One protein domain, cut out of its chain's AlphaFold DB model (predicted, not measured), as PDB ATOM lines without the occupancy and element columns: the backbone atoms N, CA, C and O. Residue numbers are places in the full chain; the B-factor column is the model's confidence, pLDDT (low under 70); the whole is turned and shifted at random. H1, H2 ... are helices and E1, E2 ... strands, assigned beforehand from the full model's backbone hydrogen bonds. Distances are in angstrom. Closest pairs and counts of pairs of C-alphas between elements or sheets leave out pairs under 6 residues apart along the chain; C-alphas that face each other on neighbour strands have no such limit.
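AT A GLANCE: This is residues 17 to 97 of the 258 residues of an uncharacterized protein of Fusarium oxysporum f. sp. vasinfectum 25433 (UniProt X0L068). One long helix, H1, packs along a two-stranded hairpin, E1 and E2; beyond it, H2 and a tail, residues 84 to 97, reach away from H1. The 81 printed residues hold two named helices and two named strands in the order H1, E1, E2, H2, with an antiparallel sheet E1 - E2; the class is mixed. The whole is loose, radius of gyration of the C-alphas 14.6 A, spanning 41 by 30 by 24 A.

HOW THE PARTS SIT: H1, residues 17 to 41, comes closest to E1, residues 45 to 51, at the C-alphas of Gly 38 and Ala 45, 4.7 A. E2, residues 56 to 62, is antiparallel to E1 at 169 degrees, a hairpin, with N 47 and O 60 within hydrogen-bond range at 2.9 A. The closest C-alphas of H1 and E2 are Ile 31 and Ser 60, 5.4 A. H2, residues 73 to 83, is apart from H1 and E1. In both helices every O i to N i+4 pair is within hydrogen-bond range.

IN THESE COORDINATES: H1 begins at C-alpha 17 (41.406, -2.619, 44.119) and is 35.7 A long; E1 is 19.3 A, E2 19.6 A. H2, 15.4 A, ends at C-alpha 83 (44.062, 29.864, 38.570).

THE WHOLE: The printed part has no cut and no long link. Residues 86 to 91 stand free. Residues 95 to 97 are under pLDDT 70.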
ATOM      1  N   ALA A  17      41.897  -2.339  42.771       85.94
ATOM      2  CA  ALA A  17      41.406  -2.619  44.119       85.94
ATOM      3  C   ALA A  17      41.826  -1.510  45.093       85.94
ATOM      4  O   ALA A  17      41.012  -1.026  45.888       85.94
ATOM      5  N   TRP A  18      43.075  -1.052  44.986       86.94
ATOM      6  CA  TRP A  18      43.573   0.070  45.775       86.94
ATOM      7  C   TRP A  18      42.847   1.379  45.441       86.94
ATOM      8  O   TRP A  18      42.436   2.103  46.355       86.94
ATOM      9  N   VAL A  19      42.636   1.672  44.154       83.88
ATOM     10  CA  VAL A  19      41.900   2.863  43.705       83.88
ATOM     11  C   VAL A  19      40.460   2.825  44.200       83.88
ATOM     12  O   VAL A  19      39.993   3.821  44.743       83.88
ATOM     13  N   SER A  20      39.775   1.682  44.103       85.94
ATOM     14  CA  SER A  20      38.410   1.516  44.624       85.94
ATOM     15  C   SER A  20      38.332   1.778  46.127       85.94
ATOM     16  O   SER A  20      37.515   2.581  46.584       85.94
ATOM     17  N   GLN A  21      39.237   1.181  46.909       87.38
ATOM     18  CA  GLN A  21      39.286   1.417  48.350       87.38
ATOM     19  C   GLN A  21      39.582   2.888  48.678       87.38
ATOM     20  O   GLN A  21      38.997   3.453  49.607       87.38
ATOM     21  N   THR A  22      40.490   3.509  47.927       87.25
ATOM     22  CA  THR A  22      40.900   4.899  48.134       87.25
ATOM     23  C   THR A  22      39.789   5.872  47.765       87.25
ATOM     24  O   THR A  22      39.527   6.780  48.549       87.25
ATOM     25  N   MET A  23      39.097   5.665  46.641       87.44
ATOM     26  CA  MET A  23      37.940   6.464  46.230       87.44
ATOM     27  C   MET A  23      36.827   6.392  47.268       87.44
ATOM     28  O   MET A  23      36.361   7.432  47.719       87.44
ATOM     29  N   ARG A  24      36.482   5.193  47.754       88.06
ATOM     30  CA  ARG A  24      35.463   5.040  48.802       88.06
ATOM     31  C   ARG A  24      35.814   5.828  50.065       88.06
ATOM     32  O   ARG A  24      34.974   6.534  50.608       88.06
ATOM     33  N   LYS A  25      37.060   5.729  50.544       90.25
ATOM     34  CA  LYS A  25      37.482   6.388  51.793       90.25
ATOM     35  C   LYS A  25      37.653   7.900  51.633       90.25
ATOM     36  O   LYS A  25      37.151   8.676  52.446       90.25
ATOM     37  N   ARG A  26      38.395   8.326  50.608       91.19
ATOM     38  CA  ARG A  26      38.734   9.739  50.395       91.19
ATOM     39  C   ARG A  26      37.578  10.516  49.781       91.19
ATOM     40  O   ARG A  26      37.340  11.628  50.233       91.19
ATOM     41  N   GLY A  27      36.861   9.932  48.822       91.94
ATOM     42  CA  GLY A  27      35.690  10.539  48.186       91.94
ATOM     43  C   GLY A  27      34.604  10.855  49.208       91.94
ATOM     44  O   GLY A  27      34.243  12.014  49.362       91.94
ATOM     45  N   MET A  28      34.212   9.869  50.024       91.88
ATOM     46  CA  MET A  28      33.220  10.069  51.091       91.88
ATOM     47  C   MET A  28      33.636  11.163  52.086       91.88
ATOM     48  O   MET A  28      32.831  11.996  52.494       91.88
ATOM     49  N   THR A  29      34.917  11.196  52.466       95.62
ATOM     50  CA  THR A  29      35.430  12.242  53.365       95.62
ATOM     51  C   THR A  29      35.407  13.621  52.703       95.62
ATOM     52  O   THR A  29      35.092  14.606  53.365       95.62
ATOM     53  N   ALA A  30      35.752  13.709  51.416       94.69
ATOM     54  CA  ALA A  30      35.758  14.963  50.672       94.69
ATOM     55  C   ALA A  30      34.338  15.525  50.509       94.69
ATOM     56  O   ALA A  30      34.143  16.707  50.768       94.69
ATOM     57  N   ILE A  31      33.365  14.668  50.188       95.88
ATOM     58  CA  ILE A  31      31.934  15.000  50.105       95.88
ATOM     59  C   ILE A  31      31.445  15.619  51.417       95.88
ATOM     60  O   ILE A  31      30.999  16.765  51.434       95.88
ATOM     61  N   LYS A  32      31.629  14.912  52.541       96.62
ATOM     62  CA  LYS A  32      31.197  15.402  53.861       96.62
ATOM     63  C   LYS A  32      31.847  16.735  54.223       96.62
ATOM     64  O   LYS A  32      31.176  17.647  54.694       96.62
ATOM     65  N   LYS A  33      33.157  16.864  53.991       96.69
ATOM     66  CA  LYS A  33      33.890  18.097  54.312       96.69
ATOM     67  C   LYS A  33      33.503  19.269  53.421       96.69
ATOM     68  O   LYS A  33      33.499  20.389  53.913       96.69
ATOM     69  N   ASN A  34      33.214  19.035  52.145       97.31
ATOM     70  CA  ASN A  34      32.787  20.092  51.237       97.31
ATOM     71  C   ASN A  34      31.406  20.624  51.628       97.31
ATOM     72  O   ASN A  34      31.245  21.834  51.748       97.31
ATOM     73  N   TYR A  35      30.450  19.728  51.890       95.75
ATOM     74  CA  TYR A  35      29.115  20.121  52.334       95.75
ATOM     75  C   TYR A  35      29.172  20.904  53.654       95.75
ATOM     76  O   TYR A  35      28.642  22.008  53.743       95.75
ATOM     77  N   GLN A  36      29.911  20.389  54.645       97.56
ATOM     78  CA  GLN A  36      30.093  21.078  55.925       97.56
ATOM     79  C   GLN A  36      30.779  22.438  55.756       97.56
ATOM     80  O   GLN A  36      30.378  23.405  56.387       97.56
ATOM     81  N   PHE A  37      31.787  22.540  54.885       96.69
ATOM     82  CA  PHE A  37      32.452  23.809  54.596       96.69
ATOM     83  C   PHE A  37      31.486  24.850  54.024       96.69
ATOM     84  O   PHE A  37      31.526  26.002  54.452       96.69
ATOM     85  N   GLY A  38      30.628  24.445  53.081       95.25
ATOM     86  CA  GLY A  38      29.595  25.314  52.528       95.25
ATOM     87  C   GLY A  38      28.647  25.816  53.612       95.25
ATOM     88  O   GLY A  38      28.490  27.027  53.762       95.25
ATOM     89  N   LYS A  39      28.117  24.890  54.421       97.12
ATOM     90  CA  LYS A  39      27.224  25.187  55.549       97.12
ATOM     91  C   LYS A  39      27.864  26.136  56.565       97.12
ATOM     92  O   LYS A  39      27.287  27.168  56.885       97.12
ATOM     93  N   ASP A  40      29.075  25.831  57.028       97.00
ATOM     94  CA  ASP A  40      29.775  26.618  58.054       97.00
ATOM     95  C   ASP A  40      30.143  28.029  57.576       97.00
ATOM     96  O   ASP A  40      30.254  28.954  58.380       97.00
ATOM     97  N   CYS A  41      30.395  28.191  56.275       95.62
ATOM     98  CA  CYS A  41      30.816  29.465  55.698       95.62
ATOM     99  C   CYS A  41      29.673  30.240  55.029       95.62
ATOM    100  O   CYS A  41      29.937  31.339  54.542       95.62
ATOM    101  N   GLY A  42      28.458  29.680  54.967       94.69
ATOM    102  CA  GLY A  42      27.324  30.267  54.250       94.69
ATOM    103  C   GLY A  42      27.667  30.579  52.793       94.69
ATOM    104  O   GLY A  42      27.446  31.692  52.333       94.69
ATOM    105  N   THR A  43      28.317  29.647  52.091       94.19
ATOM    106  CA  THR A  43      28.788  29.875  50.718       94.19
ATOM    107  C   THR A  43      28.515  28.680  49.826       94.19
ATOM    108  O   THR A  43      28.573  27.539  50.284       94.19
ATOM    109  N   ILE A  44      28.296  28.932  48.535       94.38
ATOM    110  CA  ILE A  44      28.205  27.883  47.523       94.38
ATOM    111  C   ILE A  44      29.495  27.049  47.524       94.38
ATOM    112  O   ILE A  44      30.585  27.543  47.221       94.38
ATOM    113  N   ALA A  45      29.371  25.762  47.842       95.25
ATOM    114  CA  ALA A  45      30.484  24.822  47.894       95.25
ATOM    115  C   ALA A  45      30.233  23.642  46.957       95.25
ATOM    116  O   ALA A  45      29.380  22.790  47.202       95.25
ATOM    117  N   VAL A  46      31.029  23.562  45.895       94.69
ATOM    118  CA  VAL A  46      30.871  22.580  44.820       94.69
ATOM    119  C   VAL A  46      32.110  21.684  44.751       94.69
ATOM    120  O   VAL A  46      33.227  22.157  44.524       94.69
ATOM    121  N   LEU A  47      31.907  20.375  44.913       94.75
ATOM    122  CA  LEU A  47      32.912  19.331  44.722       94.75
ATOM    123  C   LEU A  47      32.406  18.334  43.683       94.75
ATOM    124  O   LEU A  47      31.350  17.742  43.868       94.75
ATOM    125  N   LEU A  48      33.200  18.097  42.642       92.75
ATOM    126  CA  LEU A  48      32.968  17.042  41.661       92.75
ATOM    127  C   LEU A  48      34.240  16.202  41.519       92.75
ATOM    128  O   LEU A  48      35.355  16.718  41.617       92.75
ATOM    129  N   PHE A  49      34.092  14.901  41.293       91.31
ATOM    130  CA  PHE A  49      35.166  14.001  40.884       91.31
ATOM    131  C   PHE A  49      34.623  12.868  40.007       91.31
ATOM    132  O   PHE A  49      33.583  12.284  40.289       91.31
ATOM    133  N   TYR A  50      35.341  12.520  38.937       89.81
ATOM    134  CA  TYR A  50      34.959  11.379  38.106       89.81
ATOM    135  C   TYR A  50      35.404  10.067  38.760       89.81
ATOM    136  O   TYR A  50      36.601   9.813  38.959       89.81
ATOM    137  N   ASN A  51      34.443   9.208  39.087       88.50
ATOM    138  CA  ASN A  51      34.693   7.912  39.687       88.50
ATOM    139  C   ASN A  51      35.023   6.877  38.603       88.50
ATOM    140  O   ASN A  51      34.153   6.191  38.075       88.50
ATOM    141  N   LYS A  52      36.316   6.712  38.302       84.69
ATOM    142  CA  LYS A  52      36.808   5.767  37.278       84.69
ATOM    143  C   LYS A  52      36.465   4.292  37.539       84.69
ATOM    144  O   LYS A  52      36.601   3.480  36.627       84.69
ATOM    145  N   ILE A  53      36.085   3.923  38.765       86.31
ATOM    146  CA  ILE A  53      35.726   2.539  39.110       86.31
ATOM    147  C   ILE A  53      34.291   2.233  38.692       86.31
ATOM    148  O   ILE A  53      34.030   1.154  38.169       86.31
ATOM    149  N   HIS A  54      33.387   3.186  38.911       83.69
ATOM    150  CA  HIS A  54      31.960   3.016  38.649       83.69
ATOM    151  C   HIS A  54      31.477   3.736  37.384       83.69
ATOM    152  O   HIS A  54      30.346   3.537  36.963       83.69
ATOM    153  N   GLY A  55      32.334   4.541  36.752       87.88
ATOM    154  CA  GLY A  55      32.065   5.168  35.463       87.88
ATOM    155  C   GLY A  55      31.168   6.408  35.511       87.88
ATOM    156  O   GLY A  55      30.743   6.853  34.450       87.88
ATOM    157  N   PHE A  56      30.909   6.982  36.690       90.25
ATOM    158  CA  PHE A  56      30.010   8.129  36.878       90.25
ATOM    159  C   PHE A  56      30.691   9.313  37.591       90.25
ATOM    160  O   PHE A  56      31.772   9.171  38.169       90.25
ATOM    161  N   TRP A  57      30.067  10.491  37.530       92.44
ATOM    162  CA  TRP A  57      30.486  11.690  38.264       92.44
ATOM    163  C   TRP A  57      29.910  11.691  39.677       92.44
ATOM    164  O   TRP A  57      28.702  11.602  39.847       92.44
ATOM    165  N   ASP A  58      30.778  11.803  40.673       93.50
ATOM    166  CA  ASP A  58      30.436  11.775  42.094       93.50
ATOM    167  C   ASP A  58      30.859  13.100  42.751       93.50
ATOM    168  O   ASP A  58      31.692  13.833  42.205       93.50
ATOM    169  N   GLY A  59      30.293  13.449  43.904       94.25
ATOM    170  CA  GLY A  59      30.533  14.758  44.500       94.25
ATOM    171  C   GLY A  59      29.469  15.239  45.476       94.25
ATOM    172  O   GLY A  59      28.693  14.469  46.028       94.25
ATOM    173  N   SER A  60      29.487  16.543  45.726       95.50
ATOM    174  CA  SER A  60      28.533  17.218  46.602       95.50
ATOM    175  C   SER A  60      28.404  18.681  46.218       95.50
ATOM    176  O   SER A  60      29.413  19.321  45.905       95.50
ATOM    177  N   VAL A  61      27.198  19.214  46.348       95.38
ATOM    178  CA  VAL A  61      26.903  20.635  46.199       95.38
ATOM    179  C   VAL A  61      26.196  21.101  47.463       95.38
ATOM    180  O   VAL A  61      25.304  20.421  47.960       95.38
ATOM    181  N   TYR A  62      26.627  22.237  47.992       95.94
ATOM    182  CA  TYR A  62      25.868  23.005  48.967       95.94
ATOM    183  C   TYR A  62      25.618  24.389  48.382       95.94
ATOM    184  O   TYR A  62      26.559  25.025  47.896       95.94
ATOM    185  N   THR A  63      24.370  24.833  48.460       96.31
ATOM    186  CA  THR A  63      23.918  26.163  48.066       96.31
ATOM    187  C   THR A  63      23.156  26.733  49.261       96.31
ATOM    188  O   THR A  63      22.269  26.041  49.758       96.31
ATOM    189  N   PRO A  64      23.517  27.923  49.768       95.56
ATOM    190  CA  PRO A  64      22.755  28.582  50.823       95.56
ATOM    191  C   PRO A  64      21.308  28.862  50.405       95.56
ATOM    192  O   PRO A  64      21.019  29.029  49.218       95.56
ATOM    193  N   ASP A  65      20.415  28.973  51.384       94.19
ATOM    194  CA  ASP A  65      19.005  29.260  51.126       94.19
ATOM    195  C   ASP A  65      18.839  30.605  50.405       94.19
ATOM    196  O   ASP A  65      19.433  31.618  50.781       94.19
ATOM    197  N   GLY A  66      18.031  30.615  49.343       93.25
ATOM    198  CA  GLY A  66      17.806  31.798  48.507       93.25
ATOM    199  C   GLY A  66      18.934  32.120  47.518       93.25
ATOM    200  O   GLY A  66      18.782  33.044  46.718       93.25
ATOM    201  N   GLU A  67      20.035  31.366  47.524       93.06
ATOM    202  CA  GLU A  67      21.060  31.432  46.484       93.06
ATOM    203  C   GLU A  67      20.835  30.358  45.413       93.06
ATOM    204  O   GLU A  67      20.157  29.350  45.607       93.06
ATOM    205  N   SER A  68      21.440  30.569  44.250       91.50
ATOM    206  CA  SER A  68      21.489  29.588  43.174       91.50
ATOM    207  C   SER A  68      22.908  29.482  42.635       91.50
ATOM    208  O   SER A  68      23.734  30.389  42.780       91.50
ATOM    209  N   LEU A  69      23.216  28.342  42.015       89.75
ATOM    210  CA  LEU A  69      24.475  28.205  41.297       89.75
ATOM    211  C   LEU A  69      24.557  29.262  40.183       89.75
ATOM    212  O   LEU A  69      23.546  29.541  39.538       89.75
ATOM    213  N   PRO A  70      25.749  29.818  39.903       87.81
ATOM    214  CA  PRO A  70      25.919  30.747  38.793       87.81
ATOM    215  C   PRO A  70      25.460  30.125  37.470       87.81
ATOM    216  O   PRO A  70      25.883  29.018  37.125       87.81
ATOM    217  N   GLU A  71      24.670  30.857  36.682       88.38
ATOM    218  CA  GLU A  71      24.209  30.403  35.357       88.38
ATOM    219  C   GLU A  71      25.387  30.012  34.443       88.38
ATOM    220  O   GLU A  71      25.310  29.073  33.655       88.38
ATOM    221  N   ASN A  72      26.533  30.675  34.612       90.31
ATOM    222  CA  ASN A  72      27.775  30.421  33.888       90.31
ATOM    223  C   ASN A  72      28.737  29.468  34.629       90.31
ATOM    224  O   ASN A  72      29.956  29.655  34.605       90.31
ATOM    225  N   THR A  73      28.215  28.428  35.285       85.94
ATOM    226  CA  THR A  73      29.018  27.474  36.077       85.94
ATOM    227  C   THR A  73      30.221  26.906  35.302       85.94
ATOM    228  O   THR A  73      31.313  26.785  35.858       85.94
ATOM    229  N   ASN A  74      30.076  26.633  34.001       87.38
ATOM    230  CA  ASN A  74      31.178  26.147  33.161       87.38
ATOM    231  C   ASN A  74      32.352  27.139  33.083       87.38
ATOM    232  O   ASN A  74      33.512  26.745  33.231       87.38
ATOM    233  N   ASP A  75      32.070  28.432  32.919       89.00
ATOM    234  CA  ASP A  75      33.106  29.467  32.866       89.00
ATOM    235  C   ASP A  75      33.820  29.611  34.208       89.00
ATOM    236  O   ASP A  75      35.040  29.796  34.252       89.00
ATOM    237  N   VAL A  76      33.074  29.466  35.308       87.12
ATOM    238  CA  VAL A  76      33.624  29.454  36.667       87.12
ATOM    239  C   VAL A  76      34.586  28.278  36.848       87.12
ATOM    240  O   VAL A  76      35.689  28.469  37.366       87.12
ATOM    241  N   ILE A  77      34.230  27.079  36.375       87.25
ATOM    242  CA  ILE A  77      35.109  25.899  36.419       87.25
ATOM    243  C   ILE A  77      36.391  26.153  35.615       87.25
ATOM    244  O   ILE A  77      37.495  25.926  36.122       87.25
ATOM    245  N   HIS A  78      36.271  26.674  34.391       87.56
ATOM    246  CA  HIS A  78      37.431  27.015  33.565       87.56
ATOM    247  C   HIS A  78      38.319  28.075  34.221       87.56
ATOM    248  O   HIS A  78      39.546  27.990  34.157       87.56
ATOM    249  N   ASP A  79      37.725  29.066  34.878       87.19
ATOM    250  CA  ASP A  79      38.464  30.092  35.597       87.19
ATOM    251  C   ASP A  79      39.220  29.542  36.814       87.19
ATOM    252  O   ASP A  79      40.401  29.849  37.007       87.19
ATOM    253  N   ILE A  80      38.575  28.684  37.610       86.81
ATOM    254  CA  ILE A  80      39.220  27.986  38.727       86.81
ATOM    255  C   ILE A  80      40.409  27.180  38.211       86.81
ATOM    256  O   ILE A  80      41.501  27.288  38.774       86.81
ATOM    257  N   TRP A  81      40.227  26.429  37.123       86.06
ATOM    258  CA  TRP A  81      41.291  25.634  36.517       86.06
ATOM    259  C   TRP A  81      42.480  26.502  36.083       86.06
ATOM    260  O   TRP A  81      43.615  26.207  36.457       86.06
ATOM    261  N   ARG A  82      42.242  27.632  35.402       87.06
ATOM    262  CA  ARG A  82      43.311  28.573  35.005       87.06
ATOM    263  C   ARG A  82      44.082  29.159  36.193       87.06
ATOM    264  O   ARG A  82      45.257  29.497  36.057       87.06
ATOM    265  N   ARG A  83      43.437  29.316  37.353       84.56
ATOM    266  CA  ARG A  83      44.062  29.864  38.570       84.56
ATOM    267  C   ARG A  83      44.858  28.832  39.372       84.56
ATOM    268  O   ARG A  83      45.636  29.233  40.248       84.56
ATOM    269  N   GLN A  84      44.673  27.537  39.115       83.81
ATOM    270  CA  GLN A  84      45.395  26.484  39.822       83.81
ATOM    271  C   GLN A  84      46.893  26.530  39.508       83.81
ATOM    272  O   GLN A  84      47.326  26.838  38.402       83.81
ATOM    273  N   VAL A  85      47.704  26.219  40.518       85.56
ATOM    274  CA  VAL A  85      49.147  26.029  40.360       85.56
ATOM    275  C   VAL A  85      49.475  24.635  40.846       85.56
ATOM    276  O   VAL A  85      49.290  24.340  42.024       85.56
ATOM    277  N   VAL A  86      49.961  23.791  39.945       85.38
ATOM    278  CA  VAL A  86      50.414  22.434  40.252       85.38
ATOM    279  C   VAL A  86      51.923  22.391  40.041       85.38
ATOM    280  O   VAL A  86      52.412  22.799  38.991       85.38
ATOM    281  N   SER A  87      52.665  21.927  41.044       85.88
ATOM    282  CA  SER A  87      54.121  21.759  40.993       85.88
ATOM    283  C   SER A  87      54.460  20.355  41.467       85.88
ATOM    284  O   SER A  87      53.975  19.932  42.510       85.88
ATOM    285  N   ASN A  88      55.288  19.627  40.715       87.50
ATOM    286  CA  ASN A  88      55.669  18.238  41.018       87.50
ATOM    287  C   ASN A  88      54.469  17.288  41.220       87.50
ATOM    288  O   ASN A  88      54.526  16.368  42.029       87.50
ATOM    289  N   GLY A  89      53.364  17.523  40.504       80.50
ATOM    290  CA  GLY A  89      52.138  16.727  40.629       80.50
ATOM    291  C   GLY A  89      51.280  17.051  41.858       80.50
ATOM    292  O   GLY A  89      50.217  16.450  42.024       80.50
ATOM    293  N   GLU A  90      51.688  18.017  42.685       82.62
ATOM    294  CA  GLU A  90      50.948  18.463  43.865       82.62
ATOM    295  C   GLU A  90      50.349  19.857  43.665       82.62
ATOM    296  O   GLU A  90      50.964  20.756  43.081       82.62
ATOM    297  N   LEU A  91      49.132  20.058  44.178       84.12
ATOM    298  CA  LEU A  91      48.494  21.369  44.176       84.12
ATOM    299  C   LEU A  91      49.227  22.302  45.147       84.12
ATOM    300  O   LEU A  91      49.251  22.080  46.359       84.12
ATOM    301  N   VAL A  92      49.776  23.392  44.619       86.44
ATOM    302  CA  VAL A  92      50.467  24.411  45.404       86.44
ATOM    303  C   VAL A  92      49.469  25.463  45.863       86.44
ATOM    304  O   VAL A  92      48.971  26.286  45.090       86.44
ATOM    305  N   LEU A  93      49.212  25.483  47.169       80.69
ATOM    306  CA  LEU A  93      48.397  26.522  47.785       80.69
ATOM    307  C   LEU A  93      49.161  27.849  47.781       80.69
ATOM    308  O   LEU A  93      50.124  28.033  48.528       80.69
ATOM    309  N   ARG A  94      48.706  28.816  46.976       71.50
ATOM    310  CA  ARG A  94      49.293  30.161  47.007       71.50
ATOM    311  C   ARG A  94      49.102  30.790  48.397       71.50
ATOM    312  O   ARG A  94      47.983  30.769  48.936       71.50
ATOM    313  N   PRO A  95      50.144  31.418  48.977       67.12
ATOM    314  CA  PRO A  95      50.015  32.183  50.211       67.12
ATOM    315  C   PRO A  95      48.851  33.180  50.134       67.12
ATOM    316  O   PRO A  95      48.603  33.775  49.083       67.12
ATOM    317  N   ALA A  96      48.142  33.403  51.246       60.34
ATOM    318  CA  ALA A  96      46.953  34.269  51.284       60.34
ATOM    319  C   ALA A  96      47.212  35.676  50.696       60.34
ATOM    320  O   ALA A  96      46.358  36.244  50.017       60.34
ATOM    321  N   ARG A  97      48.433  36.200  50.876       59.34
ATOM    322  CA  ARG A  97      48.893  37.478  50.308       59.34
ATOM    323  C   ARG A  97      48.903  37.514  48.775       59.34
ATOM    324  O   ARG A  97      48.693  38.578  48.203       59.34
TER     325      ARG A  97